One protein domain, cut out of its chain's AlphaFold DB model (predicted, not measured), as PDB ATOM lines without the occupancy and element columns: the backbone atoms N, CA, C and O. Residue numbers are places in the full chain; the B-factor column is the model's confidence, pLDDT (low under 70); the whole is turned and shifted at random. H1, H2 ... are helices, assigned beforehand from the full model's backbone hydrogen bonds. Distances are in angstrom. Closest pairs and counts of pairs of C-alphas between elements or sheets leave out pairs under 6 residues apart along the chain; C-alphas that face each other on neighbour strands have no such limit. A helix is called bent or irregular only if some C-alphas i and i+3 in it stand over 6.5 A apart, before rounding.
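What this domain is: This is residues 10 to 66 and 144 to 200 of the 736 residues of the protein "Radical SAM/B12 binding domain protein" of Nonomuraea gerenzanensis (UniProt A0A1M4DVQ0). Two short helices, H1 and H10, lie side by side in the middle of a rounded cluster of mostly crossed helices; H9 crosses H1, and H5 meets H10 at a corner, near the last residues of H5 and the first of H10. H2, H3 and H4 gather at one end of the longest axis, while H6, H7 and H8 lie loosely at the other. The printed part has 114 residues with ten named helices, H1 to H10 in chain order, and no named strand; its class is all helix. The whole is compact, with a radius of gyration of the C-alphas of 13.6 A and spans of 34 by 29 by 25 A.

How they stand to each other: The longest helix, H9, residues 172 to 184, touches H1, residues 10 to 20, at a steep tilt of 58 degrees, opposite ways; their closest C-alphas, of Glu 176 and Thr 16, are 5.8 A apart. H1 is the hub, touching four helices. It touches H10, residues 193 to 200, at a shallow tilt of 31 degrees, the same way, closest at C-alphas 19 and 200, 4.5 A. H1 touches H4, residues 43 to 46, closest at C-alphas 11 and 46, 4.6 A. H1 and H2, residues 22 to 30, touch only at the corner, closest at C-alphas 18 and 25, 5.5 A. H2 touches H3, residues 32 to 38, closest at C-alphas 27 and 35, 5.1 A. H5, residues 51 to 60, touches H10 at a steep tilt of 64 degrees, closest at C-alphas 58 and 194, 6.4 A. H6, residues 144 to 152, and H7, residues 159 to 163, only just touch, with 3 pairs of C-alphas within 8 A, closest at C-alphas 149 and 160, 6.1 A. H8, residues 167 to 170, is close to but not clearly touching H9, closest at C-alphas 168 and 174, 6.5 A. Each O i to N i+4 pair is within hydrogen-bond range in H1, H2, H3, H5, H7 and H10; H6 has 4 of 5 and H9 8 of 9, while H4 and H8 are too short for such a pair.

Where its parts are: H9 measures 16.3 A, H1 15.4 A, H5 14.1 A and H2 13.1 A. H9 is only just irregular: C-alphas 181 and 184 are 6.6 A apart. H1 begins at C-alpha 10 (-32.601, 41.227, 29.883), and H10 ends at C-alpha 200 (-23.204, 28.057, 38.460).

The domain as a whole: The C-alphas farthest apart, of Arg 37 and Thr 151, are 36.5 A apart. Residues 67 to 143 are not printed; C-alphas 66 and 144 are 15.4 A apart across this cut. Of the links printed whole, none is long. Mean pLDDT of the printed part is 89.6, and residues 168 to 171 are under 70.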
ATOM      1  N   GLU A  10     -33.609  41.924  30.691       91.31
ATOM      2  CA  GLU A  10     -32.601  41.227  29.883       91.31
ATOM      3  C   GLU A  10     -31.332  40.895  30.691       91.31
ATOM      4  O   GLU A  10     -30.759  39.819  30.525       91.31
ATOM      5  N   GLN A  11     -30.915  41.764  31.620       92.19
ATOM      6  CA  GLN A  11     -29.817  41.461  32.548       92.19
ATOM      7  C   GLN A  11     -30.187  40.319  33.500       92.19
ATOM      8  O   GLN A  11     -29.386  39.408  33.708       92.19
ATOM      9  N   ARG A  12     -31.418  40.308  34.026       92.69
ATOM     10  CA  ARG A  12     -31.928  39.192  34.836       92.69
ATOM     11  C   ARG A  12     -31.974  37.897  34.034       92.69
ATOM     12  O   ARG A  12     -31.554  36.864  34.551       92.69
ATOM     13  N   ALA A  13     -32.408  37.940  32.773       93.19
ATOM     14  CA  ALA A  13     -32.399  36.776  31.888       93.19
ATOM     15  C   ALA A  13     -30.973  36.247  31.642       93.19
ATOM     16  O   ALA A  13     -30.738  35.042  31.758       93.19
ATOM     17  N   LEU A  14     -30.009  37.140  31.379       94.75
ATOM     18  CA  LEU A  14     -28.587  36.806  31.250       94.75
ATOM     19  C   LEU A  14     -28.050  36.134  32.519       94.75
ATOM     20  O   LEU A  14     -27.472  35.049  32.430       94.75
ATOM     21  N   LEU A  15     -28.247  36.743  33.692       94.88
ATOM     22  CA  LEU A  15     -27.766  36.203  34.967       94.88
ATOM     23  C   LEU A  15     -28.437  34.864  35.292       94.88
ATOM     24  O   LEU A  15     -27.756  33.920  35.682       94.88
ATOM     25  N   THR A  16     -29.741  34.740  35.039       94.12
ATOM     26  CA  THR A  16     -30.503  33.499  35.242       94.12
ATOM     27  C   THR A  16     -29.950  32.361  34.406       94.12
ATOM     28  O   THR A  16     -29.587  31.320  34.955       94.12
ATOM     29  N   ARG A  17     -29.802  32.558  33.092       93.94
ATOM     30  CA  ARG A  17     -29.216  31.538  32.211       93.94
ATOM     31  C   ARG A  17     -27.778  31.221  32.604       93.94
ATOM     32  O   ARG A  17     -27.407  30.054  32.658       93.94
ATOM     33  N   THR A  18     -26.995  32.239  32.957       94.69
ATOM     34  CA  THR A  18     -25.622  32.066  33.450       94.69
ATOM     35  C   THR A  18     -25.577  31.192  34.702       94.69
ATOM     36  O   THR A  18     -24.701  30.340  34.820       94.69
ATOM     37  N   PHE A  19     -26.536  31.343  35.613       93.31
ATOM     38  CA  PHE A  19     -26.608  30.594  36.863       93.31
ATOM     39  C   PHE A  19     -27.007  29.127  36.653       93.31
ATOM     40  O   PHE A  19     -26.312  28.217  37.113       93.31
ATOM     41  N   ILE A  20     -28.088  28.872  35.910       90.62
ATOM     42  CA  ILE A  20     -28.724  27.542  35.864       90.62
ATOM     43  C   ILE A  20     -28.303  26.672  34.676       90.62
ATOM     44  O   ILE A  20     -28.475  25.459  34.742       90.62
ATOM     45  N   ASP A  21     -27.754  27.248  33.600       91.62
ATOM     46  CA  ASP A  21     -27.508  26.533  32.340       91.62
ATOM     47  C   ASP A  21     -25.998  26.355  32.054       91.62
ATOM     48  O   ASP A  21     -25.314  27.297  31.632       91.62
ATOM     49  N   PRO A  22     -25.445  25.138  32.247       90.44
ATOM     50  CA  PRO A  22     -24.047  24.848  31.940       90.44
ATOM     51  C   PRO A  22     -23.680  25.029  30.461       90.44
ATOM     52  O   PRO A  22     -22.543  25.397  30.168       90.44
ATOM     53  N   ALA A  23     -24.605  24.761  29.534       92.31
ATOM     54  CA  ALA A  23     -24.351  24.907  28.102       92.31
ATOM     55  C   ALA A  23     -24.302  26.387  27.709       92.31
ATOM     56  O   ALA A  23     -23.467  26.786  26.900       92.31
ATOM     57  N   PHE A  24     -25.136  27.216  28.338       94.75
ATOM     58  CA  PHE A  24     -25.077  28.662  28.161       94.75
ATOM     59  C   PHE A  24     -23.774  29.262  28.703       94.75
ATOM     60  O   PHE A  24     -23.144  30.062  28.013       94.75
ATOM     61  N   ARG A  25     -23.311  28.835  29.890       94.12
ATOM     62  CA  ARG A  25     -21.986  29.236  30.406       94.12
ATOM     63  C   ARG A  25     -20.857  28.871  29.451       94.12
ATOM     64  O   ARG A  25     -19.907  29.635  29.329       94.12
ATOM     65  N   GLU A  26     -20.958  27.727  28.779       92.25
ATOM     66  CA  GLU A  26     -19.986  27.340  27.760       92.25
ATOM     67  C   GLU A  26     -20.035  28.263  26.544       92.25
ATOM     68  O   GLU A  26     -19.007  28.807  26.160       92.25
ATOM     69  N   ALA A  27     -21.225  28.538  26.011       93.88
ATOM     70  CA  ALA A  27     -21.381  29.459  24.890       93.88
ATOM     71  C   ALA A  27     -20.864  30.877  25.213       93.88
ATOM     72  O   ALA A  27     -20.282  31.529  24.349       93.88
ATOM     73  N   LEU A  28     -21.028  31.348  26.459       93.75
ATOM     74  CA  LEU A  28     -20.493  32.639  26.914       93.75
ATOM     75  C   LEU A  28     -18.960  32.706  26.871       93.75
ATOM     76  O   LEU A  28     -18.424  33.791  26.657       93.75
ATOM     77  N   ARG A  29     -18.258  31.580  27.078       91.94
ATOM     78  CA  ARG A  29     -16.788  31.515  26.983       91.94
ATOM     79  C   ARG A  29     -16.305  31.692  25.546       91.94
ATOM     80  O   ARG A  29     -15.230  32.250  25.345       91.94
ATOM     81  N   ASP A  30     -17.088  31.210  24.583       89.94
ATOM     82  CA  ASP A  30     -16.747  31.262  23.163       89.94
ATOM     83  C   ASP A  30     -17.026  32.650  22.572       89.94
ATOM     84  O   ASP A  30     -16.126  33.297  22.039       89.94
ATOM     85  N   ASP A  31     -18.278  33.110  22.664       92.56
ATOM     86  CA  ASP A  31     -18.691  34.435  22.199       92.56
ATOM     87  C   ASP A  31     -19.966  34.900  22.915       92.56
ATOM     88  O   ASP A  31     -21.071  34.401  22.675       92.56
ATOM     89  N   VAL A  32     -19.822  35.921  23.764       91.81
ATOM     90  CA  VAL A  32     -20.910  36.451  24.600       91.81
ATOM     91  C   VAL A  32     -22.107  36.904  23.758       91.81
ATOM     92  O   VAL A  32     -23.251  36.580  24.071       91.81
ATOM     93  N   SER A  33     -21.868  37.636  22.666       91.19
ATOM     94  CA  SER A  33     -22.954  38.190  21.844       91.19
ATOM     95  C   SER A  33     -23.754  37.102  21.126       91.19
ATOM     96  O   SER A  33     -24.980  37.196  21.036       91.19
ATOM     97  N   SER A  34     -23.080  36.074  20.616       92.94
ATOM     98  CA  SER A  34     -23.709  34.938  19.944       92.94
ATOM     99  C   SER A  34     -24.466  34.061  20.931       92.94
ATOM    100  O   SER A  34     -25.593  33.668  20.630       92.94
ATOM    101  N   ALA A  35     -23.907  33.821  22.122       94.25
ATOM    102  CA  ALA A  35     -24.579  33.088  23.191       94.25
ATOM    103  C   ALA A  35     -25.903  33.754  23.589       94.25
ATOM    104  O   ALA A  35     -26.939  33.089  23.635       94.25
ATOM    105  N   LEU A  36     -25.896  35.077  23.792       94.50
ATOM    106  CA  LEU A  36     -27.100  35.841  24.133       94.50
ATOM    107  C   LEU A  36     -28.178  35.715  23.053       94.50
ATOM    108  O   LEU A  36     -29.310  35.343  23.355       94.50
ATOM    109  N   ARG A  37     -27.816  35.919  21.778       93.88
ATOM    110  CA  ARG A  37     -28.764  35.777  20.659       93.88
ATOM    111  C   ARG A  37     -29.333  34.366  20.555       93.88
ATOM    112  O   ARG A  37     -30.524  34.217  20.299       93.88
ATOM    113  N   ALA A  38     -28.502  33.341  20.760       93.56
ATOM    114  CA  ALA A  38     -28.937  31.946  20.736       93.56
ATOM    115  C   ALA A  38     -29.921  31.622  21.874       93.56
ATOM    116  O   ALA A  38     -30.830  30.816  21.682       93.56
ATOM    117  N   ALA A  39     -29.782  32.285  23.025       91.69
ATOM    118  CA  ALA A  39     -30.702  32.179  24.154       91.69
ATOM    119  C   ALA A  39     -31.937  33.098  24.045       91.69
ATOM    120  O   ALA A  39     -32.782  33.079  24.939       91.69
ATOM    121  N   GLY A  40     -32.056  33.888  22.971       93.62
ATOM    122  CA  GLY A  40     -33.150  34.842  22.776       93.62
ATOM    123  C   GLY A  40     -33.059  36.099  23.648       93.62
ATOM    124  O   GLY A  40     -34.073  36.756  23.843       93.62
ATOM    125  N   ILE A  41     -31.868  36.418  24.163       93.75
ATOM    126  CA  ILE A  41     -31.581  37.595  24.993       93.75
ATOM    127  C   ILE A  41     -31.011  38.691  24.087       93.75
ATOM    128  O   ILE A  41     -30.065  38.437  23.334       93.75
ATOM    129  N   ASP A  42     -31.562  39.907  24.141       92.38
ATOM    130  CA  ASP A  42     -31.081  41.030  23.325       92.38
ATOM    131  C   ASP A  42     -29.726  41.536  23.854       92.38
ATOM    132  O   ASP A  42     -29.673  42.146  24.929       92.38
ATOM    133  N   PRO A  43     -28.615  41.372  23.103       90.94
ATOM    134  CA  PRO A  43     -27.301  41.788  23.576       90.94
ATOM    135  C   PRO A  43     -27.193  43.289  23.833       90.94
ATOM    136  O   PRO A  43     -26.392  43.702  24.665       90.94
ATOM    137  N   SER A  44     -27.961  44.123  23.123       88.12
ATOM    138  CA  SER A  44     -27.885  45.578  23.292       88.12
ATOM    139  C   SER A  44     -28.434  46.032  24.648       88.12
ATOM    140  O   SER A  44     -27.892  46.957  25.251       88.12
ATOM    141  N   SER A  45     -29.454  45.331  25.144       87.44
ATOM    142  CA  SER A  45     -30.104  45.585  26.428       87.44
ATOM    143  C   SER A  45     -29.414  44.844  27.578       87.44
ATOM    144  O   SER A  45     -29.146  45.435  28.625       87.44
ATOM    145  N   ALA A  46     -29.039  43.574  27.377       87.06
ATOM    146  CA  ALA A  46     -28.354  42.767  28.390       87.06
ATOM    147  C   ALA A  46     -26.932  43.266  28.696       87.06
ATOM    148  O   ALA A  46     -26.501  43.230  29.845       87.06
ATOM    149  N   LEU A  47     -26.207  43.756  27.683       88.00
ATOM    150  CA  LEU A  47     -24.839  44.277  27.823       88.00
ATOM    151  C   LEU A  47     -24.794  45.803  28.014       88.00
ATOM    152  O   LEU A  47     -23.754  46.417  27.770       88.00
ATOM    153  N   GLY A  48     -25.913  46.427  28.392       84.44
ATOM    154  CA  GLY A  48     -25.966  47.851  28.721       84.44
ATOM    155  C   GLY A  48     -25.266  48.186  30.046       84.44
ATOM    156  O   GLY A  48     -25.083  47.327  30.911       84.44
ATOM    157  N   GLY A  49     -24.894  49.459  30.223       79.19
ATOM    158  CA  GLY A  49     -24.218  49.946  31.434       79.19
ATOM    159  C   GLY A  49     -22.804  49.371  31.606       79.19
ATOM    160  O   GLY A  49     -22.090  49.182  30.626       79.19
ATOM    161  N   SER A  50     -22.407  49.082  32.849       84.19
ATOM    162  CA  SER A  50     -21.098  48.493  33.192       84.19
ATOM    163  C   SER A  50     -21.002  46.978  32.946       84.19
ATOM    164  O   SER A  50     -19.915  46.415  33.041       84.19
ATOM    165  N   MET A  51     -22.113  46.308  32.605       88.94
ATOM    166  CA  MET A  51     -22.188  44.843  32.478       88.94
ATOM    167  C   MET A  51     -21.241  44.295  31.400       88.94
ATOM    168  O   MET A  51     -20.625  43.247  31.577       88.94
ATOM    169  N   ARG A  52     -21.080  45.011  30.279       90.06
ATOM    170  CA  ARG A  52     -20.145  44.603  29.220       90.06
ATOM    171  C   ARG A  52     -18.702  44.571  29.717       90.06
ATOM    172  O   ARG A  52     -18.021  43.567  29.538       90.06
ATOM    173  N   GLU A  53     -18.258  45.662  30.334       89.25
ATOM    174  CA  GLU A  53     -16.891  45.807  30.848       89.25
ATOM    175  C   GLU A  53     -16.602  44.773  31.940       89.25
ATOM    176  O   GLU A  53     -15.506  44.214  32.008       89.25
ATOM    177  N   GLU A  54     -17.606  44.474  32.766       90.12
ATOM    178  CA  GLU A  54     -17.531  43.441  33.791       90.12
ATOM    179  C   GLU A  54     -17.296  42.049  33.188       90.12
ATOM    180  O   GLU A  54     -16.348  41.364  33.583       90.12
ATOM    181  N   ILE A  55     -18.112  41.649  32.205       92.31
ATOM    182  CA  ILE A  55     -18.025  40.339  31.542       92.31
ATOM    183  C   ILE A  55     -16.706  40.202  30.774       92.31
ATOM    184  O   ILE A  55     -15.991  39.210  30.930       92.31
ATOM    185  N   GLU A  56     -16.355  41.205  29.967       89.88
ATOM    186  CA  GLU A  56     -15.106  41.212  29.199       89.88
ATOM    187  C   GLU A  56     -13.893  41.168  30.137       89.88
ATOM    188  O   GLU A  56     -12.981  40.361  29.943       89.88
ATOM    189  N   GLY A  57     -13.907  41.964  31.210       90.19
ATOM    190  CA  GLY A  57     -12.864  41.962  32.228       90.19
ATOM    191  C   GLY A  57     -12.754  40.630  32.973       90.19
ATOM    192  O   GLY A  57     -11.643  40.179  33.265       90.19
ATOM    193  N   PHE A  58     -13.880  39.980  33.275       92.38
ATOM    194  CA  PHE A  58     -13.919  38.664  33.909       92.38
ATOM    195  C   PHE A  58     -13.237  37.600  33.041       92.38
ATOM    196  O   PHE A  58     -12.323  36.920  33.516       92.38
ATOM    197  N   PHE A  59     -13.610  37.494  31.762       92.75
ATOM    198  CA  PHE A  59     -12.999  36.526  30.850       92.75
ATOM    199  C   PHE A  59     -11.536  36.860  30.531       92.75
ATOM    200  O   PHE A  59     -10.701  35.955  30.529       92.75
ATOM    201  N   ALA A  60     -11.184  38.140  30.369       88.81
ATOM    202  CA  ALA A  60      -9.806  38.573  30.121       88.81
ATOM    203  C   ALA A  60      -8.841  38.217  31.267       88.81
ATOM    204  O   ALA A  60      -7.663  37.954  31.026       88.81
ATOM    205  N   ARG A  61      -9.331  38.165  32.513       88.31
ATOM    206  CA  ARG A  61      -8.556  37.725  33.689       88.31
ATOM    207  C   ARG A  61      -8.559  36.204  33.895       88.31
ATOM    208  O   ARG A  61      -8.076  35.733  34.921       88.31
ATOM    209  N   GLY A  62      -9.109  35.435  32.953       83.06
ATOM    210  CA  GLY A  62      -9.216  33.978  33.055       83.06
ATOM    211  C   GLY A  62     -10.347  33.493  33.968       83.06
ATOM    212  O   GLY A  62     -10.381  32.314  34.308       83.06
ATOM    213  N   GLY A  63     -11.292  34.361  34.349       80.50
ATOM    214  CA  GLY A  63     -12.403  34.015  35.243       80.50
ATOM    215  C   GLY A  63     -13.326  32.919  34.699       80.50
ATOM    216  O   GLY A  63     -13.931  32.181  35.470       80.50
ATOM    217  N   GLY A  64     -13.378  32.751  33.373       77.44
ATOM    218  CA  GLY A  64     -14.140  31.692  32.711       77.44
ATOM    219  C   GLY A  64     -13.530  30.289  32.805       77.44
ATOM    220  O   GLY A  64     -14.109  29.361  32.236       77.44
ATOM    221  N   ALA A  65     -12.379  30.116  33.468       78.06
ATOM    222  CA  ALA A  65     -11.748  28.811  33.630       78.06
ATOM    223  C   ALA A  65     -12.726  27.807  34.260       78.06
ATOM    224  O   ALA A  65     -13.396  28.097  35.252       78.06
ATOM    225  N   ARG A  66     -12.826  26.619  33.661       76.00
ATOM    226  CA  ARG A  66     -13.668  25.550  34.203       76.00
ATOM    227  C   ARG A  66     -13.067  25.053  35.510       76.00
ATOM    228  O   ARG A  66     -11.861  24.816  35.579       76.00
ATOM    229  N   THR A 144     -10.415  31.854  47.409       91.25
ATOM    230  CA  THR A 144     -11.033  33.190  47.336       91.25
ATOM    231  C   THR A 144     -12.549  33.101  47.196       91.25
ATOM    232  O   THR A 144     -13.274  33.726  47.967       91.25
ATOM    233  N   MET A 145     -13.039  32.305  46.240       92.19
ATOM    234  CA  MET A 145     -14.479  32.157  46.030       92.19
ATOM    235  C   MET A 145     -15.113  31.314  47.137       92.19
ATOM    236  O   MET A 145     -16.206  31.631  47.604       92.19
ATOM    237  N   TYR A 146     -14.395  30.300  47.627       94.25
ATOM    238  CA  TYR A 146     -14.833  29.519  48.775       94.25
ATOM    239  C   TYR A 146     -15.082  30.406  50.004       94.25
ATOM    240  O   TYR A 146     -16.157  30.338  50.594       94.25
ATOM    241  N   ASN A 147     -14.149  31.301  50.344       93.00
ATOM    242  CA  ASN A 147     -14.304  32.231  51.466       93.00
ATOM    243  C   ASN A 147     -15.343  33.321  51.181       93.00
ATOM    244  O   ASN A 147     -16.067  33.723  52.094       93.00
ATOM    245  N   ARG A 148     -15.488  33.764  49.924       92.75
ATOM    246  CA  ARG A 148     -16.561  34.694  49.536       92.75
ATOM    247  C   ARG A 148     -17.943  34.107  49.841       92.75
ATOM    248  O   ARG A 148     -18.805  34.841  50.310       92.75
ATOM    249  N   ILE A 149     -18.144  32.803  49.640       93.56
ATOM    250  CA  ILE A 149     -19.401  32.095  49.954       93.56
ATOM    251  C   ILE A 149     -19.485  31.737  51.446       93.56
ATOM    252  O   ILE A 149     -20.462  32.056  52.121       93.56
ATOM    253  N   GLY A 150     -18.466  31.067  51.981       91.12
ATOM    254  CA  GLY A 150     -18.479  30.516  53.336       91.12
ATOM    255  C   GLY A 150     -18.389  31.576  54.428       91.12
ATOM    256  O   GLY A 150     -19.057  31.448  55.458       91.12
ATOM    257  N   THR A 151     -17.640  32.657  54.191       85.88
ATOM    258  CA  THR A 151     -17.294  33.676  55.196       85.88
ATOM    259  C   THR A 151     -17.961  35.020  54.908       85.88
ATOM    260  O   THR A 151     -18.631  35.531  55.803       85.88
ATOM    261  N   SER A 152     -17.874  35.544  53.683       85.38
ATOM    262  CA  SER A 152     -18.297  36.923  53.366       85.38
ATOM    263  C   SER A 152     -19.727  37.077  52.836       85.38
ATOM    264  O   SER A 152     -20.243  38.191  52.822       85.38
ATOM    265  N   SER A 153     -20.386  36.004  52.383       88.69
ATOM    266  CA  SER A 153     -21.745  36.120  51.845       88.69
ATOM    267  C   SER A 153     -22.740  36.511  52.943       88.69
ATOM    268  O   SER A 153     -22.551  36.135  54.111       88.69
ATOM    269  N   PRO A 154     -23.857  37.179  52.593       88.25
ATOM    270  CA  PRO A 154     -24.960  37.362  53.526       88.25
ATOM    271  C   PRO A 154     -25.401  36.000  54.074       88.25
ATOM    272  O   PRO A 154     -25.860  35.140  53.323       88.25
ATOM    273  N   LYS A 155     -25.241  35.772  55.383       90.31
ATOM    274  CA  LYS A 155     -25.546  34.462  55.996       90.31
ATOM    275  C   LYS A 155     -27.013  34.071  55.837       90.31
ATOM    276  O   LYS A 155     -27.315  32.895  55.705       90.31
ATOM    277  N   VAL A 156     -27.897  35.064  55.794       93.38
ATOM    278  CA  VAL A 156     -29.341  34.891  55.584       93.38
ATOM    279  C   VAL A 156     -29.699  34.408  54.173       93.38
ATOM    280  O   VAL A 156     -30.762  33.825  53.998       93.38
ATOM    281  N   ALA A 157     -28.807  34.585  53.188       94.62
ATOM    282  CA  ALA A 157     -29.027  34.141  51.811       94.62
ATOM    283  C   ALA A 157     -28.826  32.628  51.628       94.62
ATOM    284  O   ALA A 157     -29.278  32.073  50.633       94.62
ATOM    285  N   LEU A 158     -28.122  31.969  52.562       96.44
ATOM    286  CA  LEU A 158     -27.836  30.529  52.547       96.44
ATOM    287  C   LEU A 158     -27.295  30.010  51.199       96.44
ATOM    288  O   LEU A 158     -27.589  28.886  50.794       96.44
ATOM    289  N   VAL A 159     -26.490  30.822  50.503       96.06
ATOM    290  CA  VAL A 159     -25.914  30.491  49.186       96.06
ATOM    291  C   VAL A 159     -25.187  29.151  49.228       96.06
ATOM    292  O   VAL A 159     -25.384  28.302  48.365       96.06
ATOM    293  N   GLY A 160     -24.365  28.951  50.254       96.12
ATOM    294  CA  GLY A 160     -23.614  27.728  50.466       96.12
ATOM    295  C   GLY A 160     -24.504  26.505  50.675       96.12
ATOM    296  O   GLY A 160     -24.182  25.442  50.151       96.12
ATOM    297  N   GLU A 161     -25.629  26.654  51.374       96.81
ATOM    298  CA  GLU A 161     -26.596  25.565  51.551       96.81
ATOM    299  C   GLU A 161     -27.294  25.229  50.228       96.81
ATOM    300  O   GLU A 161     -27.340  24.066  49.828       96.81
ATOM    301  N   TRP A 162     -27.761  26.251  49.499       96.12
ATOM    302  CA  TRP A 162     -28.430  26.076  48.207       96.12
ATOM    303  C   TRP A 162     -27.523  25.409  47.159       96.12
ATOM    304  O   TRP A 162     -27.953  24.562  46.379       96.12
ATOM    305  N   LEU A 163     -26.220  25.704  47.160       95.50
ATOM    306  CA  LEU A 163     -25.282  25.048  46.242       95.50
ATOM    307  C   LEU A 163     -25.256  23.515  46.405       95.50
ATOM    308  O   LEU A 163     -24.995  22.802  45.434       95.50
ATOM    309  N   PHE A 164     -25.575  22.996  47.593       95.62
ATOM    310  CA  PHE A 164     -25.607  21.562  47.890       95.62
ATOM    311  C   PHE A 164     -27.011  20.935  47.871       95.62
ATOM    312  O   PHE A 164     -27.119  19.730  48.103       95.62
ATOM    313  N   THR A 165     -28.076  21.693  47.577       93.75
ATOM    314  CA  THR A 165     -29.426  21.117  47.399       93.75
ATOM    315  C   THR A 165     -29.465  20.154  46.218       93.75
ATOM    316  O   THR A 165     -28.542  20.147  45.408       93.75
ATOM    317  N   GLU A 166     -30.521  19.338  46.129       82.19
ATOM    318  CA  GLU A 166     -30.759  18.403  45.025       82.19
ATOM    319  C   GLU A 166     -32.255  18.262  44.707       82.19
ATOM    320  O   GLU A 166     -33.119  18.626  45.505       82.19
ATOM    321  N   GLY A 167     -32.582  17.664  43.558       72.06
ATOM    322  CA  GLY A 167     -33.961  17.314  43.200       72.06
ATOM    323  C   GLY A 167     -34.738  18.481  42.571       72.06
ATOM    324  O   GLY A 167     -34.163  19.214  41.771       72.06
ATOM    325  N   PRO A 168     -36.040  18.666  42.874       61.22
ATOM    326  CA  PRO A 168     -36.853  19.741  42.287       61.22
ATOM    327  C   PRO A 168     -36.319  21.152  42.574       61.22
ATOM    328  O   PRO A 168     -36.506  22.049  41.758       61.22
ATOM    329  N   VAL A 169     -35.620  21.325  43.701       63.97
ATOM    330  CA  VAL A 169     -34.946  22.576  44.096       63.97
ATOM    331  C   VAL A 169     -33.829  22.958  43.124       63.97
ATOM    332  O   VAL A 169     -33.628  24.136  42.842       63.97
ATOM    333  N   ASP A 170     -33.146  21.955  42.578       59.84
ATOM    334  CA  ASP A 170     -32.073  22.104  41.593       59.84
ATOM    335  C   ASP A 170     -32.580  22.175  40.153       59.84
ATOM    336  O   ASP A 170     -31.802  22.405  39.225       59.84
ATOM    337  N   GLY A 171     -33.879  21.939  39.944       68.94
ATOM    338  CA  GLY A 171     -34.499  22.110  38.641       68.94
ATOM    339  C   GLY A 171     -34.329  23.546  38.146       68.94
ATOM    340  O   GLY A 171     -34.187  24.473  38.942       68.94
ATOM    341  N   ALA A 172     -34.381  23.737  36.824       71.12
ATOM    342  CA  ALA A 172     -34.236  25.059  36.208       71.12
ATOM    343  C   ALA A 172     -35.154  26.114  36.862       71.12
ATOM    344  O   ALA A 172     -34.696  27.208  37.171       71.12
ATOM    345  N   ASP A 173     -36.402  25.736  37.163       81.12
ATOM    346  CA  ASP A 173     -37.378  26.571  37.877       81.12
ATOM    347  C   ASP A 173     -36.937  26.912  39.315       81.12
ATOM    348  O   ASP A 173     -36.982  28.067  39.732       81.12
ATOM    349  N   GLY A 174     -36.433  25.934  40.075       85.50
ATOM    350  CA  GLY A 174     -35.967  26.144  41.448       85.50
ATOM    351  C   GLY A 174     -34.741  27.059  41.537       85.50
ATOM    352  O   GLY A 174     -34.696  27.950  42.390       85.50
ATOM    353  N   GLY A 175     -33.779  26.895  40.622       89.12
ATOM    354  CA  GLY A 175     -32.598  27.755  40.543       89.12
ATOM    355  C   GLY A 175     -32.899  29.169  40.052       89.12
ATOM    356  O   GLY A 175     -32.354  30.127  40.599       89.12
ATOM    357  N   GLU A 176     -33.801  29.316  39.079       92.56
ATOM    358  CA  GLU A 176     -34.289  30.623  38.629       92.56
ATOM    359  C   GLU A 176     -34.976  31.379  39.769       92.56
ATOM    360  O   GLU A 176     -34.677  32.556  40.003       92.56
ATOM    361  N   ARG A 177     -35.844  30.696  40.521       92.69
ATOM    362  CA  ARG A 177     -36.521  31.282  41.678       92.69
ATOM    363  C   ARG A 177     -35.551  31.681  42.781       92.69
ATOM    364  O   ARG A 177     -35.657  32.792  43.279       92.69
ATOM    365  N   PHE A 178     -34.590  30.828  43.143       94.19
ATOM    366  CA  PHE A 178     -33.595  31.179  44.165       94.19
ATOM    367  C   PHE A 178     -32.760  32.399  43.755       94.19
ATOM    368  O   PHE A 178     -32.592  33.329  44.546       94.19
ATOM    369  N   LEU A 179     -32.273  32.433  42.510       94.12
ATOM    370  CA  LEU A 179     -31.517  33.576  42.008       94.12
ATOM    371  C   LEU A 179     -32.343  34.861  42.092       94.12
ATOM    372  O   LEU A 179     -31.873  35.841  42.661       94.12
ATOM    373  N   ASN A 180     -33.558  34.866  41.544       92.81
ATOM    374  CA  ASN A 180     -34.368  36.078  41.499       92.81
ATOM    375  C   ASN A 180     -34.850  36.490  42.896       92.81
ATOM    376  O   ASN A 180     -34.553  37.599  43.330       92.81
ATOM    377  N   GLU A 181     -35.522  35.590  43.618       93.56
ATOM    378  CA  GLU A 181     -36.224  35.906  44.868       93.56
ATOM    379  C   GLU A 181     -35.284  36.154  46.060       93.56
ATOM    380  O   GLU A 181     -35.703  36.818  47.011       93.56
ATOM    381  N   VAL A 182     -34.054  35.615  46.038       94.19
ATOM    382  CA  VAL A 182     -33.076  35.727  47.139       94.19
ATOM    383  C   VAL A 182     -31.858  36.546  46.718       94.19
ATOM    384  O   VAL A 182     -31.539  37.550  47.352       94.19
ATOM    385  N   LEU A 183     -31.150  36.151  45.656       93.75
ATOM    386  CA  LEU A 183     -29.875  36.797  45.323       93.75
ATOM    387  C   LEU A 183     -30.054  38.168  44.682       93.75
ATOM    388  O   LEU A 183     -29.369  39.094  45.089       93.75
ATOM    389  N   LEU A 184     -30.948  38.319  43.707       92.38
ATOM    390  CA  LEU A 184     -31.122  39.589  42.996       92.38
ATOM    391  C   LEU A 184     -32.025  40.552  43.775       92.38
ATOM    392  O   LEU A 184     -31.664  41.715  43.940       92.38
ATOM    393  N   ASP A 185     -33.164  40.074  44.282       90.62
ATOM    394  CA  ASP A 185     -34.160  40.937  44.929       90.62
ATOM    395  C   ASP A 185     -33.758  41.367  46.350       90.62
ATOM    396  O   ASP A 185     -34.038  42.494  46.758       90.62
ATOM    397  N   GLU A 186     -33.097  40.497  47.120       88.38
ATOM    398  CA  GLU A 186     -32.778  40.774  48.532       88.38
ATOM    399  C   GLU A 186     -31.291  41.052  48.769       88.38
ATOM    400  O   GLU A 186     -30.932  41.772  49.708       88.38
ATOM    401  N   HIS A 187     -30.421  40.521  47.908       89.50
ATOM    402  CA  HIS A 187     -28.971  40.554  48.082       89.50
ATOM    403  C   HIS A 187     -28.216  40.992  46.818       89.50
ATOM    404  O   HIS A 187     -27.070  40.586  46.627       89.50
ATOM    405  N   GLY A 188     -28.821  41.843  45.976       85.38
ATOM    406  CA  GLY A 188     -28.299  42.200  44.649       85.38
ATOM    407  C   GLY A 188     -26.851  42.706  44.640       85.38
ATOM    408  O   GLY A 188     -26.085  42.371  43.742       85.38
ATOM    409  N   GLY A 189     -26.419  43.397  45.703       83.25
ATOM    410  CA  GLY A 189     -25.024  43.829  45.880       83.25
ATOM    411  C   GLY A 189     -23.986  42.695  45.979       83.25
ATOM    412  O   GLY A 189     -22.796  42.945  45.818       83.25
ATOM    413  N   PHE A 190     -24.409  41.453  46.228       86.50
ATOM    414  CA  PHE A 190     -23.556  40.260  46.183       86.50
ATOM    415  C   PHE A 190     -23.537  39.597  44.793       86.50
ATOM    416  O   PHE A 190     -22.600  38.863  44.483       86.50
ATOM    417  N   ALA A 191     -24.555  39.839  43.964       88.94
ATOM    418  CA  ALA A 191     -24.892  39.062  42.773       88.94
ATOM    419  C   ALA A 191     -24.334  39.655  41.462       88.94
ATOM    420  O   ALA A 191     -25.049  39.765  40.466       88.94
ATOM    421  N   ASP A 192     -23.051  40.022  41.458       90.81
ATOM    422  CA  ASP A 192     -22.337  40.430  40.239       90.81
ATOM    423  C   ASP A 192     -22.184  39.256  39.238       90.81
ATOM    424  O   ASP A 192     -22.318  38.082  39.608       90.81
ATOM    425  N   PHE A 193     -21.933  39.538  37.952       93.06
ATOM    426  CA  PHE A 193     -21.852  38.511  36.902       93.06
ATOM    427  C   PHE A 193     -20.785  37.464  37.219       93.06
ATOM    428  O   PHE A 193     -21.035  36.265  37.068       93.06
ATOM    429  N   ALA A 194     -19.610  37.898  37.685       92.81
ATOM    430  CA  ALA A 194     -18.514  36.997  38.033       92.81
ATOM    431  C   ALA A 194     -18.938  35.993  39.118       92.81
ATOM    432  O   ALA A 194     -18.678  34.794  39.000       92.81
ATOM    433  N   THR A 195     -19.646  36.473  40.138       93.25
ATOM    434  CA  THR A 195     -20.194  35.673  41.234       93.25
ATOM    435  C   THR A 195     -21.234  34.700  40.716       93.25
ATOM    436  O   THR A 195     -21.107  33.504  40.958       93.25
ATOM    437  N   ILE A 196     -22.224  35.169  39.954       95.12
ATOM    438  CA  ILE A 196     -23.290  34.310  39.422       95.12
ATOM    439  C   ILE A 196     -22.736  33.219  38.498       95.12
ATOM    440  O   ILE A 196     -23.122  32.052  38.619       95.12
ATOM    441  N   PHE A 197     -21.783  33.561  37.628       95.19
ATOM    442  CA  PHE A 197     -21.096  32.596  36.773       95.19
ATOM    443  C   PHE A 197     -20.370  31.530  37.600       95.19
ATOM    444  O   PHE A 197     -20.537  30.332  37.358       95.19
ATOM    445  N   GLN A 198     -19.599  31.951  38.607       93.94
ATOM    446  CA  GLN A 198     -18.857  31.035  39.472       93.94
ATOM    447  C   GLN A 198     -19.780  30.160  40.323       93.94
ATOM    448  O   GLN A 198     -19.518  28.968  40.453       93.94
ATOM    449  N   LEU A 199     -20.887  30.693  40.848       94.75
ATOM    450  CA  LEU A 199     -21.875  29.895  41.577       94.75
ATOM    451  C   LEU A 199     -22.475  28.791  40.694       94.75
ATOM    452  O   LEU A 199     -22.624  27.665  41.163       94.75
ATOM    453  N   GLY A 200     -22.747  29.070  39.415       93.00
ATOM    454  CA  GLY A 200     -23.204  28.057  38.460       93.00
ATOM    455  C   GLY A 200     -22.172  26.947  38.204       93.00
ATOM    456  O   GLY A 200     -22.530  25.771  38.094       93.00
TER     457      GLY A 200